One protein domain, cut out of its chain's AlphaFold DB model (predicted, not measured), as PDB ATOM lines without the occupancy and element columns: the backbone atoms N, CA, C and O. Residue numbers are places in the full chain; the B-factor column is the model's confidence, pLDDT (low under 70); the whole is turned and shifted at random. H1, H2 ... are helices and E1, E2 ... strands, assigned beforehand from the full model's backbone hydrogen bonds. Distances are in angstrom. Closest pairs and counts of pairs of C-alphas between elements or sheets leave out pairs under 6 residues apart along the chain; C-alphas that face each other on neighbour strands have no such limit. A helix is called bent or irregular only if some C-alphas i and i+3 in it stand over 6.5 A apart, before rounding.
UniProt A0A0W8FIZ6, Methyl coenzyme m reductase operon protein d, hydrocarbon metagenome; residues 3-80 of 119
ATOM      1  N   ILE A   3       2.335 -33.445  46.577       80.56
ATOM      2  CA  ILE A   3       2.412 -32.738  45.295       80.56
ATOM      3  C   ILE A   3       3.752 -32.011  45.238       80.56
ATOM      4  O   ILE A   3       4.047 -31.167  46.084       80.56
ATOM      5  N   HIS A   4       4.552 -32.318  44.221       80.25
ATOM      6  CA  HIS A   4       5.880 -31.751  44.029       80.25
ATOM      7  C   HIS A   4       5.984 -30.966  42.720       80.25
ATOM      8  O   HIS A   4       5.382 -31.309  41.700       80.25
ATOM      9  N   GLY A   5       6.810 -29.924  42.765       85.00
ATOM     10  CA  GLY A   5       7.214 -29.132  41.613       85.00
ATOM     11  C   GLY A   5       7.813 -27.784  42.027       85.00
ATOM     12  O   GLY A   5       8.012 -27.540  43.224       85.00
ATOM     13  N   PRO A   6       8.141 -26.911  41.059       86.50
ATOM     14  CA  PRO A   6       8.669 -25.579  41.332       86.50
ATOM     15  C   PRO A   6       7.742 -24.775  42.250       86.50
ATOM     16  O   PRO A   6       6.527 -24.746  42.064       86.50
ATOM     17  N   ARG A   7       8.313 -24.108  43.256       84.44
ATOM     18  CA  ARG A   7       7.538 -23.321  44.222       84.44
ATOM     19  C   ARG A   7       6.962 -22.063  43.571       84.44
ATOM     20  O   ARG A   7       7.699 -21.307  42.944       84.44
ATOM     21  N   ILE A   8       5.689 -21.787  43.842       86.81
ATOM     22  CA  ILE A   8       4.990 -20.550  43.485       86.81
ATOM     23  C   ILE A   8       4.774 -19.743  44.778       86.81
ATOM     24  O   ILE A   8       3.761 -19.907  45.462       86.81
ATOM     25  N   PRO A   9       5.743 -18.910  45.199       85.12
ATOM     26  CA  PRO A   9       5.626 -18.159  46.444       85.12
ATOM     27  C   PRO A   9       4.558 -17.065  46.336       85.12
ATOM     28  O   PRO A   9       4.330 -16.521  45.258       85.12
ATOM     29  N   ALA A  10       3.946 -16.700  47.466       86.00
ATOM     30  CA  ALA A  10       2.950 -15.626  47.539       86.00
ATOM     31  C   ALA A  10       3.520 -14.239  47.213       86.00
ATOM     32  O   ALA A  10       2.840 -13.393  46.635       86.00
ATOM     33  N   SER A  11       4.785 -14.014  47.566       87.94
ATOM     34  CA  SER A  11       5.512 -12.781  47.296       87.94
ATOM     35  C   SER A  11       6.815 -13.067  46.565       87.94
ATOM     36  O   SER A  11       7.391 -14.152  46.680       87.94
ATOM     37  N   VAL A  12       7.281 -12.084  45.800       86.19
ATOM     38  CA  VAL A  12       8.529 -12.183  45.043       86.19
ATOM     39  C   VAL A  12       9.702 -12.340  46.025       86.19
ATOM     40  O   VAL A  12       9.935 -11.447  46.850       86.19
ATOM     41  N   PRO A  13      10.457 -13.455  45.966       84.62
ATOM     42  CA  PRO A  13      11.471 -13.763  46.973       84.62
ATOM     43  C   PRO A  13      12.768 -12.959  46.802       84.62
ATOM     44  O   PRO A  13      13.443 -12.664  47.791       84.62
ATOM     45  N   TYR A  14      13.126 -12.591  45.569       85.81
ATOM     46  CA  TYR A  14      14.382 -11.915  45.238       85.81
ATOM     47  C   TYR A  14      14.213 -10.910  44.090       85.81
ATOM     48  O   TYR A  14      13.277 -10.995  43.303       85.81
ATOM     49  N   GLY A  15      15.153  -9.967  43.983       89.44
ATOM     50  CA  GLY A  15      15.182  -8.953  42.926       89.44
ATOM     51  C   GLY A  15      14.487  -7.630  43.289       89.44
ATOM     52  O   GLY A  15      14.113  -7.422  44.443       89.44
ATOM     53  N   PRO A  16      14.330  -6.711  42.318       90.06
ATOM     54  CA  PRO A  16      13.832  -5.350  42.559       90.06
ATOM     55  C   PRO A  16      12.405  -5.285  43.118       90.06
ATOM     56  O   PRO A  16      12.094  -4.404  43.911       90.06
ATOM     57  N   ALA A  17      11.547  -6.237  42.741       86.75
ATOM     58  CA  ALA A  17      10.161  -6.330  43.204       86.75
ATOM     59  C   ALA A  17      10.005  -7.163  44.491       86.75
ATOM     60  O   ALA A  17       8.901  -7.597  44.817       86.75
ATOM     61  N   ARG A  18      11.098  -7.432  45.221       89.06
ATOM     62  CA  ARG A  18      11.077  -8.264  46.430       89.06
ATOM     63  C   ARG A  18      10.016  -7.781  47.423       89.06
ATOM     64  O   ARG A  18       9.951  -6.600  47.753       89.06
ATOM     65  N   GLY A  19       9.220  -8.721  47.929       86.94
ATOM     66  CA  GLY A  19       8.145  -8.453  48.889       86.94
ATOM     67  C   GLY A  19       6.816  -8.020  48.264       86.94
ATOM     68  O   GLY A  19       5.810  -8.018  48.968       86.94
ATOM     69  N   GLN A  20       6.775  -7.719  46.964       89.50
ATOM     70  CA  GLN A  20       5.515  -7.482  46.259       89.50
ATOM     71  C   GLN A  20       4.773  -8.805  45.993       89.50
ATOM     72  O   GLN A  20       5.419  -9.861  45.953       89.50
ATOM     73  N   PRO A  21       3.437  -8.776  45.808       87.50
ATOM     74  CA  PRO A  21       2.662  -9.951  45.420       87.50
ATOM     75  C   PRO A  21       3.207 -10.580  44.137       87.50
ATOM     76  O   PRO A  21       3.535  -9.875  43.185       87.50
ATOM     77  N   ASN A  22       3.311 -11.906  44.115       83.69
ATOM     78  CA  ASN A  22       3.749 -12.637  42.934       83.69
ATOM     79  C   ASN A  22       2.581 -12.773  41.932       83.69
ATOM     80  O   ASN A  22       1.603 -13.446  42.263       83.69
ATOM     81  N   PRO A  23       2.658 -12.198  40.716       82.62
ATOM     82  CA  PRO A  23       1.564 -12.220  39.741       82.62
ATOM     83  C   PRO A  23       1.478 -13.539  38.946       82.62
ATOM     84  O   PRO A  23       1.033 -13.550  37.801       82.62
ATOM     85  N   HIS A  24       1.939 -14.657  39.513       81.69
ATOM     86  CA  HIS A  24       1.968 -15.942  38.817       81.69
ATOM     87  C   HIS A  24       0.547 -16.476  38.587       81.69
ATOM     88  O   HIS A  24      -0.170 -16.745  39.550       81.69
ATOM     89  N   ALA A  25       0.159 -16.672  37.320       81.25
ATOM     90  CA  ALA A  25      -1.205 -17.049  36.929       81.25
ATOM     91  C   ALA A  25      -1.688 -18.364  37.569       81.25
ATOM     92  O   ALA A  25      -2.859 -18.494  37.918       81.25
ATOM     93  N   ASP A  26      -0.774 -19.312  37.788       80.81
ATOM     94  CA  ASP A  26      -1.108 -20.610  38.387       80.81
ATOM     95  C   ASP A  26      -1.298 -20.576  39.913       80.81
ATOM     96  O   ASP A  26      -1.630 -21.599  40.514       80.81
ATOM     97  N   ARG A  27      -1.124 -19.415  40.566       82.81
ATOM     98  CA  ARG A  27      -1.450 -19.246  41.988       82.81
ATOM     99  C   ARG A  27      -2.964 -19.098  42.149       82.81
ATOM    100  O   ARG A  27      -3.490 -17.996  42.284       82.81
ATOM    101  N   ARG A  28      -3.657 -20.233  42.101       85.81
ATOM    102  CA  ARG A  28      -5.118 -20.330  42.171       85.81
ATOM    103  C   ARG A  28      -5.568 -21.257  43.291       85.81
ATOM    104  O   ARG A  28      -4.838 -22.159  43.702       85.81
ATOM    105  N   ILE A  29      -6.794 -21.037  43.746       87.50
ATOM    106  CA  ILE A  29      -7.488 -21.948  44.650       87.50
ATOM    107  C   ILE A  29      -8.026 -23.107  43.816       87.50
ATOM    108  O   ILE A  29      -8.655 -22.889  42.779       87.50
ATOM    109  N   ILE A  30      -7.753 -24.330  44.252       85.88
ATOM    110  CA  ILE A  30      -8.361 -25.539  43.707       85.88
ATOM    111  C   ILE A  30      -9.204 -26.212  44.781       85.88
ATOM    112  O   ILE A  30      -8.900 -26.127  45.972       85.88
ATOM    113  N   LYS A  31     -10.274 -26.875  44.345       85.06
ATOM    114  CA  LYS A  31     -11.121 -27.695  45.206       85.06
ATOM    115  C   LYS A  31     -10.703 -29.153  45.046       85.06
ATOM    116  O   LYS A  31     -10.705 -29.668  43.930       85.06
ATOM    117  N   VAL A  32     -10.341 -29.806  46.146       80.00
ATOM    118  CA  VAL A  32     -10.071 -31.248  46.198       80.00
ATOM    119  C   VAL A  32     -10.973 -31.854  47.259       80.00
ATOM    120  O   VAL A  32     -10.986 -31.393  48.401       80.00
ATOM    121  N   CYS A  33     -11.752 -32.860  46.861       80.06
ATOM    122  CA  CYS A  33     -12.895 -33.344  47.639       80.06
ATOM    123  C   CYS A  33     -13.810 -32.155  47.997       80.06
ATOM    124  O   CYS A  33     -14.270 -31.458  47.093       80.06
ATOM    125  N   ASP A  34     -14.005 -31.870  49.287       80.69
ATOM    126  CA  ASP A  34     -14.789 -30.729  49.777       80.69
ATOM    127  C   ASP A  34     -13.960 -29.622  50.426       80.69
ATOM    128  O   ASP A  34     -14.488 -28.770  51.137       80.69
ATOM    129  N   GLN A  35     -12.658 -29.595  50.146       80.50
ATOM    130  CA  GLN A  35     -11.756 -28.593  50.693       80.50
ATOM    131  C   GLN A  35     -11.141 -27.734  49.592       80.50
ATOM    132  O   GLN A  35     -10.686 -28.221  48.557       80.50
ATOM    133  N   GLU A  36     -11.124 -26.429  49.840       85.06
ATOM    134  CA  GLU A  36     -10.443 -25.450  49.003       85.06
ATOM    135  C   GLU A  36      -9.021 -25.234  49.516       85.06
ATOM    136  O   GLU A  36      -8.803 -25.023  50.711       85.06
ATOM    137  N   PHE A  37      -8.042 -25.249  48.614       82.06
ATOM    138  CA  PHE A  37      -6.677 -24.875  48.956       82.06
ATOM    139  C   PHE A  37      -5.984 -24.123  47.829       82.06
ATOM    140  O   PHE A  37      -6.236 -24.331  46.644       82.06
ATOM    141  N   GLU A  38      -5.070 -23.241  48.212       85.12
ATOM    142  CA  GLU A  38      -4.258 -22.477  47.277       85.12
ATOM    143  C   GLU A  38      -3.053 -23.298  46.798       85.12
ATOM    144  O   GLU A  38      -2.275 -23.812  47.606       85.12
ATOM    145  N   LEU A  39      -2.867 -23.396  45.479       84.50
ATOM    146  CA  LEU A  39      -1.689 -24.035  44.896       84.50
ATOM    147  C   LEU A  39      -0.417 -23.245  45.236       84.50
ATOM    148  O   LEU A  39      -0.240 -22.098  44.827       84.50
ATOM    149  N   GLN A  40       0.494 -23.896  45.964       83.69
ATOM    150  CA  GLN A  40       1.798 -23.340  46.354       83.69
ATOM    151  C   GLN A  40       2.948 -23.789  45.437       83.69
ATOM    152  O   GLN A  40       4.081 -23.322  45.583       83.69
ATOM    153  N   VAL A  41       2.685 -24.725  44.524       84.56
ATOM    154  CA  VAL A  41       3.665 -25.310  43.604       84.56
ATOM    155  C   VAL A  41       3.052 -25.462  42.220       84.56
ATOM    156  O   VAL A  41       1.854 -25.714  42.088       84.56
ATOM    157  N   GLN A  42       3.883 -25.341  41.190       86.44
ATOM    158  CA  GLN A  42       3.521 -25.747  39.842       86.44
ATOM    159  C   GLN A  42       3.581 -27.274  39.796       86.44
ATOM    160  O   GLN A  42       4.660 -27.852  39.896       86.44
ATOM    161  N   VAL A  43       2.420 -27.924  39.720       82.88
ATOM    162  CA  VAL A  43       2.309 -29.385  39.826       82.88
ATOM    163  C   VAL A  43       3.082 -30.058  38.694       82.88
ATOM    164  O   VAL A  43       2.749 -29.877  37.528       82.88
ATOM    165  N   GLY A  44       4.105 -30.839  39.043       84.62
ATOM    166  CA  GLY A  44       4.879 -31.643  38.089       84.62
ATOM    167  C   GLY A  44       4.951 -33.120  38.467       84.62
ATOM    168  O   GLY A  44       5.129 -33.978  37.609       84.62
ATOM    169  N   THR A  45       4.803 -33.448  39.749       86.50
ATOM    170  CA  THR A  45       4.778 -34.834  40.220       86.50
ATOM    171  C   THR A  45       3.750 -34.982  41.324       86.50
ATOM    172  O   THR A  45       3.723 -34.197  42.272       86.50
ATOM    173  N   ILE A  46       2.916 -36.010  41.203       86.69
ATOM    174  CA  ILE A  46       1.939 -36.395  42.215       86.69
ATOM    175  C   ILE A  46       2.394 -37.740  42.766       86.69
ATOM    176  O   ILE A  46       2.501 -38.717  42.029       86.69
ATOM    177  N   LEU A  47       2.696 -37.771  44.059       85.88
ATOM    178  CA  LEU A  47       3.076 -38.983  44.765       85.88
ATOM    179  C   LEU A  47       1.892 -39.471  45.596       85.88
ATOM    180  O   LEU A  47       1.387 -38.757  46.473       85.88
ATOM    181  N   LEU A  48       1.464 -40.695  45.327       85.00
ATOM    182  CA  LEU A  48       0.336 -41.323  45.998       85.00
ATOM    183  C   LEU A  48       0.823 -42.537  46.770       85.00
ATOM    184  O   LEU A  48       1.622 -43.328  46.276       85.00
ATOM    185  N   GLU A  49       0.345 -42.639  48.001       83.94
ATOM    186  CA  GLU A  49       0.512 -43.827  48.817       83.94
ATOM    187  C   GLU A  49      -0.794 -44.600  48.730       83.94
ATOM    188  O   GLU A  49      -1.868 -44.018  48.896       83.94
ATOM    189  N   LEU A  50      -0.685 -45.877  48.386       84.81
ATOM    190  CA  LEU A  50      -1.816 -46.772  48.217       84.81
ATOM    191  C   LEU A  50      -1.765 -47.816  49.324       84.81
ATOM    192  O   LEU A  50      -0.693 -48.334  49.636       84.81
ATOM    193  N   GLU A  51      -2.926 -48.128  49.894       84.06
ATOM    194  CA  GLU A  51      -3.054 -49.230  50.851       84.06
ATOM    195  C   GLU A  51      -2.863 -50.589  50.165       84.06
ATOM    196  O   GLU A  51      -2.325 -51.514  50.772       84.06
ATOM    197  N   ASP A  52      -3.273 -50.693  48.895       87.44
ATOM    198  CA  ASP A  52      -3.201 -51.915  48.097       87.44
ATOM    199  C   ASP A  52      -2.941 -51.631  46.605       87.44
ATOM    200  O   ASP A  52      -3.279 -50.575  46.068       87.44
ATOM    201  N   GLU A  53      -2.355 -52.604  45.911       89.81
ATOM    202  CA  GLU A  53      -2.049 -52.520  44.480       89.81
ATOM    203  C   GLU A  53      -3.300 -52.631  43.592       89.81
ATOM    204  O   GLU A  53      -3.265 -52.227  42.428       89.81
ATOM    205  N   SER A  54      -4.431 -53.106  44.127       91.94
ATOM    206  CA  SER A  54      -5.704 -53.199  43.392       91.94
ATOM    207  C   SER A  54      -6.227 -51.863  42.859       91.94
ATOM    208  O   SER A  54      -7.011 -51.855  41.911       91.94
ATOM    209  N   PHE A  55      -5.767 -50.733  43.404       90.19
ATOM    210  CA  PHE A  55      -6.129 -49.396  42.927       90.19
ATOM    211  C   PHE A  55      -5.355 -48.959  41.673       90.19
ATOM    212  O   PHE A  55      -5.798 -48.050  40.969       90.19
ATOM    213  N   ILE A  56      -4.225 -49.601  41.348       91.94
ATOM    214  CA  ILE A  56      -3.355 -49.220  40.220       91.94
ATOM    215  C   ILE A  56      -4.096 -49.172  38.868       91.94
ATOM    216  O   ILE A  56      -3.864 -48.217  38.122       91.94
ATOM    217  N   PRO A  57      -4.975 -50.131  38.509       93.69
ATOM    218  CA  PRO A  57      -5.704 -50.086  37.242       93.69
ATOM    219  C   PRO A  57      -6.629 -48.870  37.134       93.69
ATOM    220  O   PRO A  57      -6.577 -48.162  36.134       93.69
ATOM    221  N   VAL A  58      -7.398 -48.580  38.189       92.88
ATOM    222  CA  VAL A  58      -8.319 -47.428  38.235       92.88
ATOM    223  C   VAL A  58      -7.543 -46.114  38.158       92.88
ATOM    224  O   VAL A  58      -7.932 -45.190  37.450       92.88
ATOM    225  N   MET A  59      -6.399 -46.038  38.844       90.69
ATOM    226  CA  MET A  59      -5.510 -44.879  38.768       90.69
ATOM    227  C   MET A  59      -4.979 -44.647  37.355       90.69
ATOM    228  O   MET A  59      -4.905 -43.506  36.906       90.69
ATOM    229  N   ARG A  60      -4.596 -45.721  36.660       92.38
ATOM    230  CA  ARG A  60      -4.105 -45.640  35.285       92.38
ATOM    231  C   ARG A  60      -5.191 -45.138  34.343       92.38
ATOM    232  O   ARG A  60      -4.919 -44.222  33.582       92.38
ATOM    233  N   GLU A  61      -6.396 -45.688  34.446       93.69
ATOM    234  CA  GLU A  61      -7.547 -45.259  33.646       93.69
ATOM    235  C   GLU A  61      -7.854 -43.770  33.865       93.69
ATOM    236  O   GLU A  61      -7.928 -43.008  32.903       93.69
ATOM    237  N   ALA A  62      -7.892 -43.316  35.123       92.00
ATOM    238  CA  ALA A  62      -8.085 -41.903  35.443       92.00
ATOM    239  C   ALA A  62      -6.969 -41.008  34.868       92.00
ATOM    240  O   ALA A  62      -7.231 -39.907  34.387       92.00
ATOM    241  N   CYS A  63      -5.708 -41.459  34.891       90.69
ATOM    242  CA  CYS A  63      -4.613 -40.722  34.260       90.69
ATOM    243  C   CYS A  63      -4.748 -40.666  32.732       90.69
ATOM    244  O   CYS A  63      -4.450 -39.629  32.150       90.69
ATOM    245  N   GLU A  64      -5.186 -41.743  32.081       91.19
ATOM    246  CA  GLU A  64      -5.405 -41.776  30.629       91.19
ATOM    247  C   GLU A  64      -6.569 -40.874  30.196       91.19
ATOM    248  O   GLU A  64      -6.476 -40.222  29.158       91.19
ATOM    249  N   GLU A  65      -7.622 -40.773  31.010       93.25
ATOM    250  CA  GLU A  65      -8.753 -39.870  30.771       93.25
ATOM    251  C   GLU A  65      -8.369 -38.392  30.953       93.25
ATOM    252  O   GLU A  65      -8.771 -37.531  30.168       93.25
ATOM    253  N   VAL A  66      -7.576 -38.080  31.983       90.12
ATOM    254  CA  VAL A  66      -7.222 -36.695  32.329       90.12
ATOM    255  C   VAL A  66      -6.066 -36.166  31.480       90.12
ATOM    256  O   VAL A  66      -6.114 -35.036  30.996       90.12
ATOM    257  N   PHE A  67      -5.008 -36.955  31.295       88.69
ATOM    258  CA  PHE A  67      -3.783 -36.529  30.613       88.69
ATOM    259  C   PHE A  67      -3.812 -36.898  29.127       88.69
ATOM    260  O   PHE A  67      -2.936 -37.596  28.621       88.69
ATOM    261  N   THR A  68      -4.822 -36.404  28.414       90.12
ATOM    262  CA  THR A  68      -4.982 -36.637  26.967       90.12
ATOM    263  C   THR A  68      -4.088 -35.734  26.115       90.12
ATOM    264  O   THR A  68      -3.631 -36.139  25.050       90.12
ATOM    265  N   GLU A  69      -3.803 -34.519  26.591       89.94
ATOM    266  CA  GLU A  69      -3.041 -33.502  25.849       89.94
ATOM    267  C   GLU A  69      -1.548 -33.450  26.211       89.94
ATOM    268  O   GLU A  69      -0.761 -32.788  25.530       89.94
ATOM    269  N   TYR A  70      -1.133 -34.152  27.270       85.88
ATOM    270  CA  TYR A  70       0.222 -34.080  27.813       85.88
ATOM    271  C   TYR A  70       0.788 -35.472  28.073       85.88
ATOM    272  O   TYR A  70       0.079 -36.382  28.496       85.88
ATOM    273  N   SER A  71       2.095 -35.636  27.869       88.19
ATOM    274  CA  SER A  71       2.775 -36.860  28.275       88.19
ATOM    275  C   SER A  71       2.912 -36.914  29.794       88.19
ATOM    276  O   SER A  71       3.252 -35.928  30.449       88.19
ATOM    277  N   TYR A  72       2.684 -38.097  30.356       91.19
ATOM    278  CA  TYR A  72       2.895 -38.368  31.769       91.19
ATOM    279  C   TYR A  72       3.684 -39.664  31.946       91.19
ATOM    280  O   TYR A  72       3.745 -40.513  31.053       91.19
ATOM    281  N   GLN A  73       4.308 -39.816  33.112       91.06
ATOM    282  CA  GLN A  73       4.980 -41.047  33.501       91.06
ATOM    283  C   GLN A  73       4.298 -41.625  34.738       91.06
ATOM    284  O   GLN A  73       4.215 -40.964  35.769       91.06
ATOM    285  N   PHE A  74       3.851 -42.876  34.640       91.38
ATOM    286  CA  PHE A  74       3.277 -43.612  35.762       91.38
ATOM    287  C   PHE A  74       4.308 -44.595  36.314       91.38
ATOM    288  O   PHE A  74       4.671 -45.558  35.635       91.38
ATOM    289  N   GLN A  75       4.789 -44.357  37.532       91.00
ATOM    290  CA  GLN A  75       5.743 -45.237  38.204       91.00
ATOM    291  C   GLN A  75       5.105 -45.854  39.444       91.00
ATOM    292  O   GLN A  75       4.573 -45.143  40.292       91.00
ATOM    293  N   VAL A  76       5.209 -47.177  39.564       90.00
ATOM    294  CA  VAL A  76       4.833 -47.914  40.774       90.00
ATOM    295  C   VAL A  76       6.112 -48.302  41.489       90.00
ATOM    296  O   VAL A  76       7.019 -48.879  40.889       90.00
ATOM    297  N   GLY A  77       6.205 -47.957  42.766       86.38
ATOM    298  CA  GLY A  77       7.395 -48.228  43.548       86.38
ATOM    299  C   GLY A  77       7.319 -47.626  44.938       86.38
ATOM    300  O   GLY A  77       6.345 -46.976  45.319       86.38
ATOM    301  N   ARG A  78       8.385 -47.847  45.705       81.19
ATOM    302  CA  ARG A  78       8.499 -47.337  47.064       81.19
ATOM    303  C   ARG A  78       9.331 -46.062  47.077       81.19
ATOM    304  O   ARG A  78      10.553 -46.112  46.996       81.19
ATOM    305  N   PHE A  79       8.644 -44.933  47.188       80.56
ATOM    306  CA  PHE A  79       9.261 -43.604  47.156       80.56
ATOM    307  C   PHE A  79       9.378 -42.961  48.544       80.56
ATOM    308  O   PHE A  79      10.255 -42.130  48.769       80.56
ATOM    309  N   MET A  80       8.520 -43.365  49.485       76.62
ATOM    310  CA  MET A  80       8.555 -42.898  50.870       76.62
ATOM    311  C   MET A  80       9.597 -43.661  51.692       76.62
ATOM    312  O   MET A  80       9.820 -44.865  51.500       76.62
TER     313      MET A  80
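This is residues 3 to 80 of the 119 residues of the protein "Methyl coenzyme m reductase operon protein d" of hydrocarbon metagenome (UniProt A0A0W8FIZ6). This is an elongated, loose model with little regular structure: a long looping stretch, residues 3 to 28, makes one end, a small hairpin E1-E2 sticks out with residues 31 to 36, and helix H1 lies toward the other end, with residues 67 to 80 folding back. The printed part has 78 residues, 25 of them in named elements, ordered E1, E2, E3, H1; the class is mixed, and the two-stranded sheet E1 - E2 is antiparallel. The radius of gyration of the C-alphas is 16.3 A, and the spans are 51 by 26 by 26 A.

Find C-alpha 29 at (-7.488, -21.948, 44.650), where E1, residues 29 to 32, begins. E2 is residues 35 to 38 and E3 residues 45 to 47. H1, residues 53 to 66, runs 20.6 A to C-alpha 66 at (-7.222, -36.695, 32.329); it is irregular, but only just, with C-alphas 54 and 57 6.9 A apart.

Look at N 30 and O 37, 2.8 A apart and within hydrogen-bond range, in the hairpin of E1 and E2, at 146 degrees. E3 pairs with no named strand, but residues 3 to 4 pair antiparallel with its residues 45 to 46. H1 is apart from E1, E2 and E3. In H1, 8 of 10 O i to N i+4 pairs are within hydrogen-bond range.

The farthest C-alphas, Pro 16 and Ser 54, are 51.7 A apart. The printed part has no cut, no link between named elements is long, and no printed residue is under pLDDT 70.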